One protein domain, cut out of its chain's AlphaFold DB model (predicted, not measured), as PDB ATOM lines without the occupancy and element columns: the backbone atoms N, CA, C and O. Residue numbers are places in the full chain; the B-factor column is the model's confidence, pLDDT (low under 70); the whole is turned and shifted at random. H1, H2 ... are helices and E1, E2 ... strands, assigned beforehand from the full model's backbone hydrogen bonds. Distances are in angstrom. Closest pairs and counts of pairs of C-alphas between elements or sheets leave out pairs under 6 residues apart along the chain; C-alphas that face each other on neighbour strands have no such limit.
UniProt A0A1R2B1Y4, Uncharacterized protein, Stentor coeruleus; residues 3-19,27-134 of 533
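AT A GLANCE: This is residues 3 to 19 and 27 to 134 of the 533 residues of an uncharacterized protein of Stentor coeruleus (UniProt A0A1R2B1Y4). With little regular structure, the printed part is a thin rod: a three-stranded sheet (E1, E2, E3) and H1 at one end, hairpins E4-E5 and E6-E7 in the middle, and residues 78 to 134, with three short antiparallel pairings, running to the other end. Of 125 printed residues, 35 are in named elements, ordered E1 E2 E3 H1 E4 E5 E6 E7; the class is mixed. The whole is extended, radius of gyration of the C-alphas 21.4 A, spans 79 by 37 by 15 A.

IN THESE COORDINATES: E1 (3 to 5) begins at C-alpha 3 (163.950, 131.055, 143.133). E2 (8 to 11), E3 (33 to 36) and H1 (37 to 44, 10.2 A) follow, then E4 (54 to 57), E5 (60 to 63), E6 (68 to 71) and E7 (74 to 77), ending at C-alpha 77 (147.693, 134.829, 123.515).

HOW THE PARTS SIT: The sheet E1 - E2 - E3 is antiparallel, with N 3 and O 10 2.8 A apart and N 9 and O 35 2.9 A. H1, with every O i to N i+4 pair within hydrogen-bond range, is only just not on it, with 4 pairs of C-alphas within 10 A. Hairpin E4-E5 has N 55 and O 62 at 2.8 A; hairpin E6-E7 has N 69 and O 76 at 2.8 A. The closest C-alphas of E4 and E7, Ile 55 and Gln 74, are 5.9 A apart.

THE WHOLE: The C-alphas of Ser 19 and Gln 132, the two farthest apart, are 80.0 A apart. Residues 20 to 26 are not printed, a 12.3 A gap between C-alphas 19 and 27. Of the links printed whole, none is long. The pLDDT is under 70 at residues 13 to 19, 27 to 31 and 131 to 134.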
ATOM      1  N   SER A   3     164.450 130.649 144.440       84.25
ATOM      2  CA  SER A   3     163.950 131.055 143.133       84.25
ATOM      3  C   SER A   3     163.600 129.797 142.360       84.25
ATOM      4  O   SER A   3     164.412 128.873 142.273       84.25
ATOM      5  N   TYR A   4     162.383 129.746 141.827       87.88
ATOM      6  CA  TYR A   4     161.951 128.638 140.992       87.88
ATOM      7  C   TYR A   4     162.140 128.998 139.521       87.88
ATOM      8  O   TYR A   4     161.605 130.007 139.070       87.88
ATOM      9  N   TRP A   5     162.917 128.203 138.790       87.94
ATOM     10  CA  TRP A   5     163.231 128.477 137.392       87.94
ATOM     11  C   TRP A   5     163.229 127.193 136.567       87.94
ATOM     12  O   TRP A   5     163.890 126.212 136.919       87.94
ATOM     13  N   GLN A   6     162.497 127.226 135.455       88.38
ATOM     14  CA  GLN A   6     162.263 126.108 134.551       88.38
ATOM     15  C   GLN A   6     161.598 124.923 135.275       88.38
ATOM     16  O   GLN A   6     160.380 124.897 135.418       88.38
ATOM     17  N   ASN A   7     162.399 123.966 135.736       89.81
ATOM     18  CA  ASN A   7     162.002 122.759 136.464       89.81
ATOM     19  C   ASN A   7     162.775 122.604 137.790       89.81
ATOM     20  O   ASN A   7     162.747 121.540 138.409       89.81
ATOM     21  N   SER A   8     163.538 123.627 138.187       89.69
ATOM     22  CA  SER A   8     164.500 123.543 139.278       89.69
ATOM     23  C   SER A   8     164.295 124.645 140.314       89.69
ATOM     24  O   SER A   8     164.213 125.827 139.975       89.69
ATOM     25  N   ILE A   9     164.265 124.274 141.596       88.31
ATOM     26  CA  ILE A   9     164.323 125.238 142.700       88.31
ATOM     27  C   ILE A   9     165.780 125.478 143.055       88.31
ATOM     28  O   ILE A   9     166.500 124.565 143.463       88.31
ATOM     29  N   TYR A  10     166.189 126.732 142.942       86.88
ATOM     30  CA  TYR A  10     167.451 127.228 143.458       86.88
ATOM     31  C   TYR A  10     167.185 127.801 144.837       86.88
ATOM     32  O   TYR A  10     166.351 128.688 144.978       86.88
ATOM     33  N   TYR A  11     167.870 127.315 145.863       84.69
ATOM     34  CA  TYR A  11     167.743 127.878 147.200       84.69
ATOM     35  C   TYR A  11     169.110 128.150 147.812       84.69
ATOM     36  O   TYR A  11     170.084 127.419 147.611       84.69
ATOM     37  N   PHE A  12     169.163 129.240 148.567       79.44
ATOM     38  CA  PHE A  12     170.335 129.663 149.307       79.44
ATOM     39  C   PHE A  12     169.933 130.000 150.739       79.44
ATOM     40  O   PHE A  12     169.010 130.792 150.975       79.44
ATOM     41  N   SER A  13     170.614 129.363 151.690       66.69
ATOM     42  CA  SER A  13     170.282 129.432 153.114       66.69
ATOM     43  C   SER A  13     171.280 130.219 153.973       66.69
ATOM     44  O   SER A  13     171.066 130.333 155.171       66.69
ATOM     45  N   GLY A  14     172.331 130.800 153.385       63.44
ATOM     46  CA  GLY A  14     173.092 131.911 153.980       63.44
ATOM     47  C   GLY A  14     173.865 131.687 155.288       63.44
ATOM     48  O   GLY A  14     174.517 132.624 155.730       63.44
ATOM     49  N   SER A  15     173.857 130.509 155.917       59.47
ATOM     50  CA  SER A  15     174.530 130.300 157.210       59.47
ATOM     51  C   SER A  15     175.851 129.527 157.099       59.47
ATOM     52  O   SER A  15     175.903 128.453 156.492       59.47
ATOM     53  N   TYR A  16     176.891 130.029 157.769       54.56
ATOM     54  CA  TYR A  16     178.091 129.278 158.156       54.56
ATOM     55  C   TYR A  16     177.881 128.691 159.561       54.56
ATOM     56  O   TYR A  16     177.447 129.406 160.461       54.56
ATOM     57  N   PHE A  17     178.190 127.409 159.770       52.88
ATOM     58  CA  PHE A  17     178.205 126.812 161.112       52.88
ATOM     59  C   PHE A  17     179.552 127.066 161.791       52.88
ATOM     60  O   PHE A  17     180.587 126.685 161.247       52.88
ATOM     61  N   THR A  18     179.537 127.656 162.989       52.91
ATOM     62  CA  THR A  18     180.720 127.829 163.856       52.91
ATOM     63  C   THR A  18     180.714 126.933 165.104       52.91
ATOM     64  O   THR A  18     181.673 126.973 165.869       52.91
ATOM     65  N   SER A  19     179.700 126.085 165.331       52.16
ATOM     66  CA  SER A  19     179.620 125.224 166.526       52.16
ATOM     67  C   SER A  19     179.804 123.724 166.229       52.16
ATOM     68  O   SER A  19     179.315 123.188 165.235       52.16
ATOM     69  N   GLN A  27     170.798 120.597 158.080       56.12
ATOM     70  CA  GLN A  27     170.967 122.031 158.337       56.12
ATOM     71  C   GLN A  27     171.554 122.832 157.155       56.12
ATOM     72  O   GLN A  27     172.219 122.265 156.279       56.12
ATOM     73  N   PRO A  28     171.257 124.149 157.114       53.97
ATOM     74  CA  PRO A  28     171.477 125.054 155.988       53.97
ATOM     75  C   PRO A  28     172.937 125.129 155.536       53.97
ATOM     76  O   PRO A  28     173.864 125.252 156.335       53.97
ATOM     77  N   ARG A  29     173.143 125.053 154.217       55.62
ATOM     78  CA  ARG A  29     174.464 125.124 153.581       55.62
ATOM     79  C   ARG A  29     174.728 126.561 153.121       55.62
ATOM     80  O   ARG A  29     173.849 127.200 152.548       55.62
ATOM     81  N   ALA A  30     175.967 127.028 153.268       62.59
ATOM     82  CA  ALA A  30     176.466 128.244 152.613       62.59
ATOM     83  C   ALA A  30     176.676 128.067 151.090       62.59
ATOM     84  O   ALA A  30     177.282 128.909 150.438       62.59
ATOM     85  N   LYS A  31     176.213 126.950 150.513       67.31
ATOM     86  CA  LYS A  31     176.284 126.658 149.080       67.31
ATOM     87  C   LYS A  31     174.901 126.842 148.471       67.31
ATOM     88  O   LYS A  31     173.915 126.402 149.061       67.31
ATOM     89  N   PHE A  32     174.847 127.441 147.283       74.44
ATOM     90  CA  PHE A  32     173.659 127.365 146.440       74.44
ATOM     91  C   PHE A  32     173.340 125.896 146.171       74.44
ATOM     92  O   PHE A  32     174.214 125.124 145.772       74.44
ATOM     93  N   ALA A  33     172.097 125.512 146.421       78.94
ATOM     94  CA  ALA A  33     171.602 124.182 146.134       78.94
ATOM     95  C   ALA A  33     170.515 124.274 145.063       78.94
ATOM     96  O   ALA A  33     169.686 125.185 145.075       78.94
ATOM     97  N   ARG A  34     170.556 123.329 144.123       87.06
ATOM     98  CA  ARG A  34     169.582 123.168 143.046       87.06
ATOM     99  C   ARG A  34     168.866 121.843 143.253       87.06
ATOM    100  O   ARG A  34     169.515 120.804 143.342       87.06
ATOM    101  N   ILE A  35     167.546 121.894 143.313       85.62
ATOM    102  CA  ILE A  35     166.675 120.721 143.333       85.62
ATOM    103  C   ILE A  35     166.019 120.648 141.961       85.62
ATOM    104  O   ILE A  35     165.274 121.558 141.615       85.62
ATOM    105  N   ASP A  36     166.314 119.605 141.184       88.00
ATOM    106  CA  ASP A  36     165.707 119.385 139.868       88.00
ATOM    107  C   ASP A  36     164.507 118.438 140.003       88.00
ATOM    108  O   ASP A  36     164.663 117.258 140.333       88.00
ATOM    109  N   PHE A  37     163.300 118.958 139.771       86.62
ATOM    110  CA  PHE A  37     162.078 118.173 139.915       86.62
ATOM    111  C   PHE A  37     161.933 117.088 138.859       86.62
ATOM    112  O   PHE A  37     161.295 116.075 139.136       86.62
ATOM    113  N   LYS A  38     162.552 117.247 137.684       85.50
ATOM    114  CA  LYS A  38     162.499 116.224 136.640       85.50
ATOM    115  C   LYS A  38     163.171 114.941 137.124       85.50
ATOM    116  O   LYS A  38     162.557 113.883 137.071       85.50
ATOM    117  N   LEU A  39     164.367 115.057 137.708       86.38
ATOM    118  CA  LEU A  39     165.107 113.915 138.262       86.38
ATOM    119  C   LEU A  39     164.375 113.253 139.437       86.38
ATOM    120  O   LEU A  39     164.384 112.031 139.579       86.38
ATOM    121  N   ILE A  40     163.740 114.053 140.296       86.19
ATOM    122  CA  ILE A  40     162.967 113.533 141.430       86.19
ATOM    123  C   ILE A  40     161.740 112.779 140.920       86.19
ATOM    124  O   ILE A  40     161.489 111.652 141.345       86.19
ATOM    125  N   CYS A  41     160.997 113.364 139.987       85.75
ATOM    126  CA  CYS A  41     159.774 112.757 139.491       85.75
ATOM    127  C   CYS A  41     159.996 111.568 138.558       85.75
ATOM    128  O   CYS A  41     159.170 110.661 138.575       85.75
ATOM    129  N   GLU A  42     161.126 111.491 137.850       86.38
ATOM    130  CA  GLU A  42     161.552 110.263 137.162       86.38
ATOM    131  C   GLU A  42     161.758 109.100 138.148       86.38
ATOM    132  O   GLU A  42     161.438 107.957 137.834       86.38
ATOM    133  N   LYS A  43     162.238 109.379 139.369       87.62
ATOM    134  CA  LYS A  43     162.490 108.357 140.397       87.62
ATOM    135  C   LYS A  43     161.240 107.950 141.183       87.62
ATOM    136  O   LYS A  43     161.103 106.787 141.547       87.62
ATOM    137  N   PHE A  44     160.369 108.909 141.493       87.44
ATOM    138  CA  PHE A  44     159.203 108.705 142.364       87.44
ATOM    139  C   PHE A  44     157.868 108.646 141.610       87.44
ATOM    140  O   PHE A  44     156.819 108.574 142.243       87.44
ATOM    141  N   ASN A  45     157.906 108.659 140.274       84.38
ATOM    142  CA  ASN A  45     156.737 108.603 139.399       84.38
ATOM    143  C   ASN A  45     155.692 109.691 139.734       84.38
ATOM    144  O   ASN A  45     154.510 109.403 139.915       84.38
ATOM    145  N   CYS A  46     156.150 110.944 139.863       84.62
ATOM    146  CA  CYS A  46     155.300 112.110 140.141       84.62
ATOM    147  C   CYS A  46     155.177 113.069 138.948       84.62
ATOM    148  O   CYS A  46     155.937 113.002 137.987       84.62
ATOM    149  N   SER A  47     154.218 113.993 139.019       84.12
ATOM    150  CA  SER A  47     154.109 115.141 138.114       84.12
ATOM    151  C   SER A  47     154.634 116.406 138.791       84.12
ATOM    152  O   SER A  47     154.377 116.617 139.977       84.12
ATOM    153  N   PHE A  48     155.313 117.272 138.038       86.81
ATOM    154  CA  PHE A  48     155.753 118.587 138.508       86.81
ATOM    155  C   PHE A  48     155.220 119.696 137.595       86.81
ATOM    156  O   PHE A  48     155.029 119.487 136.396       86.81
ATOM    157  N   GLU A  49     154.997 120.879 138.161       86.88
ATOM    158  CA  GLU A  49     154.593 122.077 137.420       86.88
ATOM    159  C   GLU A  49     155.808 122.936 137.110       86.88
ATOM    160  O   GLU A  49     156.695 123.053 137.948       86.88
ATOM    161  N   CYS A  50     155.865 123.558 135.937       90.38
ATOM    162  CA  CYS A  50     156.958 124.455 135.570       90.38
ATOM    163  C   CYS A  50     156.887 125.798 136.315       90.38
ATOM    164  O   CYS A  50     155.834 126.203 136.803       90.38
ATOM    165  N   SER A  51     158.011 126.518 136.394       90.25
ATOM    166  CA  SER A  51     158.016 127.874 136.965       90.25
ATOM    167  C   SER A  51     157.150 128.840 136.141       90.25
ATOM    168  O   SER A  51     157.047 128.651 134.928       90.25
ATOM    169  N   PRO A  52     156.598 129.920 136.733       88.38
ATOM    170  CA  PRO A  52     155.829 130.917 135.986       88.38
ATOM    171  C   PRO A  52     156.573 131.412 134.737       88.38
ATOM    172  O   PRO A  52     157.779 131.655 134.782       88.38
ATOM    173  N   GLY A  53     155.858 131.527 133.617       89.38
ATOM    174  CA  GLY A  53     156.435 131.863 132.306       89.38
ATOM    175  C   GLY A  53     156.821 130.649 131.453       89.38
ATOM    176  O   GLY A  53     157.116 130.804 130.266       89.38
ATOM    177  N   PHE A  54     156.775 129.445 132.026       92.06
ATOM    178  CA  PHE A  54     157.052 128.191 131.337       92.06
ATOM    179  C   PHE A  54     155.824 127.278 131.322       92.06
ATOM    180  O   PHE A  54     155.023 127.276 132.253       92.06
ATOM    181  N   ILE A  55     155.729 126.443 130.287       92.56
ATOM    182  CA  ILE A  55     154.740 125.370 130.172       92.56
ATOM    183  C   ILE A  55     155.431 124.015 130.050       92.56
ATOM    184  O   ILE A  55     156.519 123.898 129.482       92.56
ATOM    185  N   LEU A  56     154.789 122.977 130.571       90.19
ATOM    186  CA  LEU A  56     155.248 121.602 130.475       90.19
ATOM    187  C   LEU A  56     154.874 121.034 129.102       90.19
ATOM    188  O   LEU A  56     153.703 120.798 128.809       90.19
ATOM    189  N   HIS A  57     155.878 120.770 128.270       87.88
ATOM    190  CA  HIS A  57     155.729 120.126 126.971       87.88
ATOM    191  C   HIS A  57     156.688 118.936 126.871       87.88
ATOM    192  O   HIS A  57     157.904 119.106 126.951       87.88
ATOM    193  N   LYS A  58     156.152 117.717 126.699       85.44
ATOM    194  CA  LYS A  58     156.941 116.467 126.618       85.44
ATOM    195  C   LYS A  58     157.950 116.319 127.778       85.44
ATOM    196  O   LYS A  58     159.134 116.088 127.551       85.44
ATOM    197  N   SER A  59     157.485 116.511 129.017       82.50
ATOM    198  CA  SER A  59     158.296 116.430 130.250       82.50
ATOM    199  C   SER A  59     159.451 117.440 130.353       82.50
ATOM    200  O   SER A  59     160.350 117.279 131.178       82.50
ATOM    201  N   ASN A  60     159.426 118.496 129.536       87.69
ATOM    202  CA  ASN A  60     160.357 119.615 129.598       87.69
ATOM    203  C   ASN A  60     159.589 120.923 129.785       87.69
ATOM    204  O   ASN A  60     158.523 121.119 129.205       87.69
ATOM    205  N   CYS A  61     160.156 121.838 130.562       92.12
ATOM    206  CA  CYS A  61     159.614 123.182 130.703       92.12
ATOM    207  C   CYS A  61     160.148 124.071 129.580       92.12
ATOM    208  O   CYS A  61     161.359 124.305 129.504       92.12
ATOM    209  N   ILE A  62     159.245 124.548 128.723       92.44
ATOM    210  CA  ILE A  62     159.533 125.464 127.614       92.44
ATOM    211  C   ILE A  62     158.958 126.850 127.911       92.44
ATOM    212  O   ILE A  62     157.909 126.965 128.537       92.44
ATOM    213  N   LEU A  63     159.651 127.900 127.475       94.06
ATOM    214  CA  LEU A  63     159.194 129.283 127.629       94.06
ATOM    215  C   LEU A  63     157.965 129.541 126.762       94.06
ATOM    216  O   LEU A  63     157.919 129.111 125.606       94.06
ATOM    217  N   CYS A  64     157.023 130.325 127.281       94.81
ATOM    218  CA  CYS A  64     155.999 130.896 126.420       94.81
ATOM    219  C   CYS A  64     156.630 131.873 125.416       94.81
ATOM    220  O   CYS A  64     157.426 132.727 125.822       94.81
ATOM    221  N   PRO A  65     156.325 131.751 124.112       95.31
ATOM    222  CA  PRO A  65     156.894 132.631 123.100       95.31
ATOM    223  C   PRO A  65     156.407 134.083 123.269       95.31
ATOM    224  O   PRO A  65     155.380 134.320 123.918       95.31
ATOM    225  N   PRO A  66     157.097 135.067 122.663       96.31
ATOM    226  CA  PRO A  66     156.621 136.448 122.606       96.31
ATOM    227  C   PRO A  66     155.175 136.535 122.096       96.31
ATOM    228  O   PRO A  66     154.739 135.726 121.278       96.31
ATOM    229  N   GLY A  67     154.424 137.508 122.602       95.06
ATOM    230  CA  GLY A  67     152.994 137.681 122.340       95.06
ATOM    231  C   GLY A  67     152.076 136.766 123.154       95.06
ATOM    232  O   GLY A  67     150.856 136.905 123.077       95.06
ATOM    233  N   THR A  68     152.627 135.860 123.964       95.44
ATOM    234  CA  THR A  68     151.853 134.961 124.831       95.44
ATOM    235  C   THR A  68     152.268 135.082 126.292       95.44
ATOM    236  O   THR A  68     153.340 135.612 126.586       95.44
ATOM    237  N   TYR A  69     151.422 134.598 127.200       93.50
ATOM    238  CA  TYR A  69     151.692 134.480 128.630       93.50
ATOM    239  C   TYR A  69     151.280 133.100 129.152       93.50
ATOM    240  O   TYR A  69     150.353 132.469 128.649       93.50
ATOM    241  N   SER A  70     151.975 132.632 130.181       92.69
ATOM    242  CA  SER A  70     151.725 131.360 130.848       92.69
ATOM    243  C   SER A  70     150.518 131.464 131.776       92.69
ATOM    244  O   SER A  70     150.497 132.293 132.681       92.69
ATOM    245  N   SER A  71     149.541 130.576 131.610       91.25
ATOM    246  CA  SER A  71     148.424 130.389 132.539       91.25
ATOM    247  C   SER A  71     147.935 128.948 132.461       91.25
ATOM    248  O   SER A  71     147.736 128.433 131.366       91.25
ATOM    249  N   ASN A  72     147.725 128.291 133.605       87.62
ATOM    250  CA  ASN A  72     147.254 126.897 133.679       87.62
ATOM    251  C   ASN A  72     148.040 125.934 132.766       87.62
ATOM    252  O   ASN A  72     147.455 125.126 132.047       87.62
ATOM    253  N   ASN A  73     149.373 126.052 132.767       85.81
ATOM    254  CA  ASN A  73     150.276 125.237 131.949       85.81
ATOM    255  C   ASN A  73     150.043 125.352 130.421       85.81
ATOM    256  O   ASN A  73     150.395 124.456 129.655       85.81
ATOM    257  N   GLN A  74     149.458 126.462 129.968       90.94
ATOM    258  CA  GLN A  74     149.263 126.806 128.561       90.94
ATOM    259  C   GLN A  74     149.788 128.215 128.279       90.94
ATOM    260  O   GLN A  74     149.768 129.085 129.151       90.94
ATOM    261  N   CYS A  75     150.249 128.444 127.049       94.12
ATOM    262  CA  CYS A  75     150.606 129.780 126.587       94.12
ATOM    263  C   CYS A  75     149.383 130.418 125.930       94.12
ATOM    264  O   CYS A  75     149.008 130.063 124.813       94.12
ATOM    265  N   LEU A  76     148.750 131.339 126.648       95.06
ATOM    266  CA  LEU A  76     147.599 132.096 126.178       95.06
ATOM    267  C   LEU A  76     148.065 133.336 125.418       95.06
ATOM    268  O   LEU A  76     149.052 133.972 125.779       95.06
ATOM    269  N   GLN A  77     147.358 133.680 124.347       95.69
ATOM    270  CA  GLN A  77     147.693 134.829 123.515       95.69
ATOM    271  C   GLN A  77     147.285 136.144 124.189       95.69
ATOM    272  O   GLN A  77     146.208 136.249 124.778       95.69
ATOM    273  N   CYS A  78     148.126 137.173 124.063       93.38
ATOM    274  CA  CYS A  78     147.718 138.534 124.385       93.38
ATOM    275  C   CYS A  78     146.579 138.965 123.451       93.38
ATOM    276  O   CYS A  78     146.621 138.705 122.245       93.38
ATOM    277  N   LYS A  79     145.559 139.625 124.005       91.19
ATOM    278  CA  LYS A  79     144.390 140.090 123.246       91.19
ATOM    279  C   LYS A  79     144.780 141.151 122.210       91.19
ATOM    280  O   LYS A  79     145.835 141.778 122.302       91.19
ATOM    281  N   LYS A  80     143.898 141.402 121.240       91.44
ATOM    282  CA  LYS A  80     144.029 142.552 120.329       91.44
ATOM    283  C   LYS A  80     144.162 143.854 121.132       91.44
ATOM    284  O   LYS A  80     143.584 143.976 122.206       91.44
ATOM    285  N   GLY A  81     144.928 144.804 120.613       90.56
ATOM    286  CA  GLY A  81     145.292 146.043 121.305       90.56
ATOM    287  C   GLY A  81     146.473 145.896 122.265       90.56
ATOM    288  O   GLY A  81     147.010 146.908 122.703       90.56
ATOM    289  N   TYR A  82     146.923 144.664 122.533       92.12
ATOM    290  CA  TYR A  82     148.042 144.356 123.421       92.12
ATOM    291  C   TYR A  82     149.172 143.640 122.687       92.12
ATOM    292  O   TYR A  82     148.951 142.989 121.668       92.12
ATOM    293  N   PHE A  83     150.384 143.723 123.222       94.06
ATOM    294  CA  PHE A  83     151.550 143.000 122.736       94.06
ATOM    295  C   PHE A  83     152.436 142.558 123.899       94.06
ATOM    296  O   PHE A  83     152.405 143.136 124.982       94.06
ATOM    297  N   ASN A  84     153.251 141.535 123.671       94.44
ATOM    298  CA  ASN A  84     154.316 141.172 124.599       94.44
ATOM    299  C   ASN A  84     155.613 140.922 123.813       94.44
ATOM    300  O   ASN A  84     155.695 139.918 123.103       94.44
ATOM    301  N   PRO A  85     156.630 141.792 123.920       93.88
ATOM    302  CA  PRO A  85     157.864 141.626 123.161       93.88
ATOM    303  C   PRO A  85     158.786 140.540 123.739       93.88
ATOM    304  O   PRO A  85     159.663 140.052 123.027       93.88
ATOM    305  N   LEU A  86     158.606 140.149 125.007       93.19
ATOM    306  CA  LEU A  86     159.519 139.256 125.721       93.19
ATOM    307  C   LEU A  86     158.957 137.827 125.833       93.19
ATOM    308  O   LEU A  86     157.763 137.645 126.080       93.19
ATOM    309  N   PRO A  87     159.798 136.786 125.697       93.94
ATOM    310  CA  PRO A  87     159.391 135.426 126.024       93.94
ATOM    311  C   PRO A  87     159.241 135.252 127.542       93.94
ATOM    312  O   PRO A  87     159.816 135.996 128.335       93.94
ATOM    313  N   GLY A  88     158.515 134.216 127.954       91.44
ATOM    314  CA  GLY A  88     158.424 133.825 129.358       91.44
ATOM    315  C   GLY A  88     157.518 134.706 130.211       91.44
ATOM    316  O   GLY A  88     157.718 134.780 131.422       91.44
ATOM    317  N   ALA A  89     156.520 135.371 129.618       92.38
ATOM    318  CA  ALA A  89     155.533 136.095 130.409       92.38
ATOM    319  C   ALA A  89     154.777 135.141 131.340       92.38
ATOM    320  O   ALA A  89     154.182 134.150 130.925       92.38
ATOM    321  N   SER A  90     154.826 135.468 132.620       90.19
ATOM    322  CA  SER A  90     154.253 134.744 133.748       90.19
ATOM    323  C   SER A  90     152.777 135.046 133.986       90.19
ATOM    324  O   SER A  90     152.103 134.259 134.643       90.19
ATOM    325  N   SER A  91     152.268 136.169 133.473       88.75
ATOM    326  CA  SER A  91     150.871 136.565 133.643       88.75
ATOM    327  C   SER A  91     150.395 137.487 132.521       88.75
ATOM    328  O   SER A  91     151.196 138.085 131.801       88.75
ATOM    329  N   ILE A  92     149.073 137.654 132.414       87.69
ATOM    330  CA  ILE A  92     148.441 138.583 131.465       87.69
ATOM    331  C   ILE A  92     148.827 140.050 131.709       87.69
ATOM    332  O   ILE A  92     148.697 140.865 130.804       87.69
ATOM    333  N   MET A  93     149.355 140.397 132.890       84.75
ATOM    334  CA  MET A  93     149.909 141.734 133.130       84.75
ATOM    335  C   MET A  93     151.056 142.025 132.160       84.75
ATOM    336  O   MET A  93     151.182 143.133 131.684       84.75
ATOM    337  N   GLN A  94     151.831 141.030 131.740       89.25
ATOM    338  CA  GLN A  94     152.920 141.251 130.782       89.25
ATOM    339  C   GLN A  94     152.440 141.360 129.320       89.25
ATOM    340  O   GLN A  94     153.258 141.410 128.405       89.25
ATOM    341  N   CYS A  95     151.123 141.417 129.087       90.81
ATOM    342  CA  CYS A  95     150.547 141.904 127.840       90.81
ATOM    343  C   CYS A  95     150.382 143.426 127.935       90.81
ATOM    344  O   CYS A  95     149.412 143.930 128.500       90.81
ATOM    345  N   TYR A  96     151.336 144.155 127.370       90.94
ATOM    346  CA  TYR A  96     151.373 145.612 127.366       90.94
ATOM    347  C   TYR A  96     150.372 146.172 126.352       90.94
ATOM    348  O   TYR A  96     150.297 145.648 125.237       90.94
ATOM    349  N   PRO A  97     149.596 147.218 126.679       91.50
ATOM    350  CA  PRO A  97     148.791 147.907 125.681       91.50
ATOM    351  C   PRO A  97     149.705 148.469 124.594       91.50
ATOM    352  O   PRO A  97     150.821 148.901 124.875       91.50
ATOM    353  N   CYS A  98     149.248 148.496 123.346       92.06
ATOM    354  CA  CYS A  98     149.992 149.188 122.302       92.06
ATOM    355  C   CYS A  98     150.157 150.668 122.670       92.06
ATOM    356  O   CYS A  98     149.165 151.283 123.063       92.06
ATOM    357  N   PRO A  99     151.368 151.246 122.573       91.81
ATOM    358  CA  PRO A  99     151.587 152.658 122.864       91.81
ATOM    359  C   PRO A  99     150.802 153.568 121.912       91.81
ATOM    360  O   PRO A  99     150.342 153.138 120.849       91.81
ATOM    361  N   GLU A 100     150.666 154.839 122.290       90.00
ATOM    362  CA  GLU A 100     150.016 155.849 121.453       90.00
ATOM    363  C   GLU A 100     150.666 155.906 120.060       90.00
ATOM    364  O   GLU A 100     151.874 155.728 119.903       90.00
ATOM    365  N   GLY A 101     149.852 156.107 119.024       90.31
ATOM    366  CA  GLY A 101     150.321 156.112 117.639       90.31
ATOM    367  C   GLY A 101     150.612 154.717 117.087       90.31
ATOM    368  O   GLY A 101     151.084 154.593 115.958       90.31
ATOM    369  N   SER A 102     150.285 153.657 117.830       92.75
ATOM    370  CA  SER A 102     150.376 152.272 117.373       92.75
ATOM    371  C   SER A 102     149.105 151.482 117.690       92.75
ATOM    372  O   SER A 102     148.304 151.866 118.540       92.75
ATOM    373  N   PHE A 103     148.898 150.378 116.979       93.31
ATOM    374  CA  PHE A 103     147.752 149.502 117.173       93.31
ATOM    375  C   PHE A 103     148.120 148.038 116.942       93.31
ATOM    376  O   PHE A 103     149.089 147.715 116.247       93.31
ATOM    377  N   ASN A 104     147.311 147.129 117.484       94.00
ATOM    378  CA  ASN A 104     147.418 145.710 117.175       94.00
ATOM    379  C   ASN A 104     146.041 145.083 116.943       94.00
ATOM    380  O   ASN A 104     145.240 144.935 117.859       94.00
ATOM    381  N   ASN A 105     145.796 144.638 115.715       92.81
ATOM    382  CA  ASN A 105     144.536 144.019 115.320       92.81
ATOM    383  C   ASN A 105     144.520 142.482 115.416       92.81
ATOM    384  O   ASN A 105     143.507 141.862 115.083       92.81
ATOM    385  N   LYS A 106     145.622 141.852 115.845       93.06
ATOM    386  CA  LYS A 106     145.763 140.392 115.968       93.06
ATOM    387  C   LYS A 106     146.029 139.981 117.413       93.06
ATOM    388  O   LYS A 106     146.671 140.704 118.161       93.06
ATOM    389  N   GLU A 107     145.557 138.808 117.799       94.38
ATOM    390  CA  GLU A 107     145.951 138.206 119.074       94.38
ATOM    391  C   GLU A 107     147.363 137.624 118.961       94.38
ATOM    392  O   GLU A 107     147.827 137.299 117.866       94.38
ATOM    393  N   GLY A 108     148.068 137.528 120.087       94.81
ATOM    394  CA  GLY A 108     149.373 136.875 120.141       94.81
ATOM    395  C   GLY A 108     150.521 137.686 119.537       94.81
ATOM    396  O   GLY A 108     151.535 137.101 119.164       94.81
ATOM    397  N   SER A 109     150.377 139.006 119.378       95.19
ATOM    398  CA  SER A 109     151.417 139.818 118.735       95.19
ATOM    399  C   SER A 109     152.578 140.127 119.677       95.19
ATOM    400  O   SER A 109     152.383 140.485 120.840       95.19
ATOM    401  N   SER A 110     153.798 140.062 119.148       95.31
ATOM    402  CA  SER A 110     155.017 140.489 119.843       95.31
ATOM    403  C   SER A 110     155.363 141.964 119.630       95.31
ATOM    404  O   SER A 110     156.235 142.494 120.312       95.31
ATOM    405  N   LEU A 111     154.689 142.635 118.691       95.00
ATOM    406  CA  LEU A 111     154.934 144.029 118.318       95.00
ATOM    407  C   LEU A 111     153.649 144.732 117.861       95.00
ATOM    408  O   LEU A 111     152.742 144.103 117.309       95.00
ATOM    409  N   CYS A 112     153.578 146.044 118.071       95.12
ATOM    410  CA  CYS A 112     152.482 146.880 117.579       95.12
ATOM    411  C   CYS A 112     152.820 147.476 116.211       95.12
ATOM    412  O   CYS A 112     153.977 147.762 115.902       95.12
ATOM    413  N   LYS A 113     151.796 147.662 115.380       95.31
ATOM    414  CA  LYS A 113     151.910 148.319 114.075       95.31
ATOM    415  C   LYS A 113     151.741 149.821 114.243       95.31
ATOM    416  O   LYS A 113     150.950 150.256 115.071       95.31
ATOM    417  N   ILE A 114     152.435 150.604 113.429       94.62
ATOM    418  CA  ILE A 114     152.278 152.063 113.410       94.62
ATOM    419  C   ILE A 114     150.870 152.415 112.912       94.62
ATOM    420  O   ILE A 114     150.379 151.813 111.955       94.62
ATOM    421  N   CYS A 115     150.222 153.374 113.571       93.19
ATOM    422  CA  CYS A 115     148.906 153.876 113.188       93.19
ATOM    423  C   CYS A 115     148.970 154.520 111.788       93.19
ATOM    424  O   CYS A 115     149.875 155.319 111.534       93.19
ATOM    425  N   PRO A 116     148.045 154.200 110.864       92.38
ATOM    426  CA  PRO A 116     148.032 154.804 109.537       92.38
ATOM    427  C   PRO A 116     147.857 156.329 109.584       92.38
ATOM    428  O   PRO A 116     147.186 156.868 110.466       92.38
ATOM    429  N   ILE A 117     148.408 157.031 108.592       87.94
ATOM    430  CA  ILE A 117     148.254 158.487 108.459       87.94
ATOM    431  C   ILE A 117     146.762 158.840 108.329       87.94
ATOM    432  O   ILE A 117     146.026 158.189 107.589       87.94
ATOM    433  N   GLY A 118     146.312 159.874 109.047       85.56
ATOM    434  CA  GLY A 118     144.904 160.296 109.074       85.56
ATOM    435  C   GLY A 118     144.027 159.529 110.072       85.56
ATOM    436  O   GLY A 118     142.823 159.793 110.158       85.56
ATOM    437  N   TYR A 119     144.618 158.616 110.846       88.56
ATOM    438  CA  TYR A 119     143.960 157.898 111.932       88.56
ATOM    439  C   TYR A 119     144.570 158.254 113.291       88.56
ATOM    440  O   TYR A 119     145.719 158.679 113.389       88.56
ATOM    441  N   ILE A 120     143.779 158.071 114.345       85.56
ATOM    442  CA  ILE A 120     144.173 158.249 115.741       85.56
ATOM    443  C   ILE A 120     144.146 156.881 116.418       85.56
ATOM    444  O   ILE A 120     143.140 156.167 116.358       85.56
ATOM    445  N   CYS A 121     145.251 156.542 117.080       88.25
ATOM    446  CA  CYS A 121     145.396 155.337 117.881       88.25
ATOM    447  C   CYS A 121     145.859 155.732 119.285       88.25
ATOM    448  O   CYS A 121     147.010 156.125 119.474       88.25
ATOM    449  N   TYR A 122     144.958 155.636 120.259       86.50
ATOM    450  CA  TYR A 122     145.300 155.803 121.672       86.50
ATOM    451  C   TYR A 122     145.927 154.522 122.235       86.50
ATOM    452  O   TYR A 122     145.910 153.473 121.583       86.50
ATOM    453  N   ALA A 123     146.448 154.588 123.461       88.06
ATOM    454  CA  ALA A 123     147.022 153.419 124.118       88.06
ATOM    455  C   ALA A 123     146.017 152.246 124.164       88.06
ATOM    456  O   ALA A 123     144.856 152.430 124.532       88.06
ATOM    457  N   GLY A 124     146.441 151.046 123.767       87.38
ATOM    458  CA  GLY A 124     145.582 149.856 123.699       87.38
ATOM    459  C   GLY A 124     144.694 149.753 122.449       87.38
ATOM    460  O   GLY A 124     143.775 148.938 122.415       87.38
ATOM    461  N   CYS A 125     144.932 150.565 121.413       88.38
ATOM    462  CA  CYS A 125     144.138 150.548 120.184       88.38
ATOM    463  C   CYS A 125     144.278 149.221 119.409       88.38
ATOM    464  O   CYS A 125     145.384 148.759 119.118       88.38
ATOM    465  N   PHE A 126     143.149 148.628 119.014       88.56
ATOM    466  CA  PHE A 126     143.114 147.490 118.085       88.56
ATOM    467  C   PHE A 126     142.552 147.844 116.703       88.56
ATOM    468  O   PHE A 126     142.887 147.167 115.730       88.56
ATOM    469  N   ASP A 127     141.728 148.892 116.620       87.69
ATOM    470  CA  ASP A 127     141.140 149.409 115.384       87.69
ATOM    471  C   ASP A 127     141.350 150.935 115.295       87.69
ATOM    472  O   ASP A 127     140.821 151.676 116.136       87.69
ATOM    473  N   PRO A 128     142.157 151.427 114.335       87.44
ATOM    474  CA  PRO A 128     142.425 152.853 114.162       87.44
ATOM    475  C   PRO A 128     141.158 153.667 113.855       87.44
ATOM    476  O   PRO A 128     140.358 153.301 112.993       87.44
ATOM    477  N   LYS A 129     141.002 154.843 114.478       83.19
ATOM    478  CA  LYS A 129     139.842 155.733 114.250       83.19
ATOM    479  C   LYS A 129     140.179 156.889 113.303       83.19
ATOM    480  O   LYS A 129     141.168 157.578 113.512       83.19
ATOM    481  N   LEU A 130     139.343 157.142 112.291       80.94
ATOM    482  CA  LEU A 130     139.543 158.228 111.316       80.94
ATOM    483  C   LEU A 130     139.375 159.620 111.961       80.94
ATOM    484  O   LEU A 130     138.358 159.877 112.609       80.94
ATOM    485  N   LEU A 131     140.309 160.543 111.700       69.19
ATOM    486  CA  LEU A 131     140.341 161.896 112.284       69.19
ATOM    487  C   LEU A 131     139.049 162.714 112.036       69.19
ATOM    488  O   LEU A 131     138.586 163.437 112.916       69.19
ATOM    489  N   GLN A 132     138.420 162.567 110.862       59.34
ATOM    490  CA  GLN A 132     137.237 163.348 110.453       59.34
ATOM    491  C   GLN A 132     135.969 163.067 111.279       59.34
ATOM    492  O   GLN A 132     135.140 163.962 111.441       59.34
ATOM    493  N   LYS A 133     135.810 161.866 111.860       53.66
ATOM    494  CA  LYS A 133     134.637 161.551 112.703       53.66
ATOM    495  C   LYS A 133     134.611 162.348 114.014       53.66
ATOM    496  O   LYS A 133     133.535 162.526 114.575       53.66
ATOM    497  N   LYS A 134     135.762 162.854 114.476       49.66
ATOM    498  CA  LYS A 134     135.878 163.649 115.707       49.66
ATOM    499  C   LYS A 134     135.351 165.083 115.533       49.66
ATOM    500  O   LYS A 134     134.740 165.616 116.450       49.66
TER     501      LYS A 134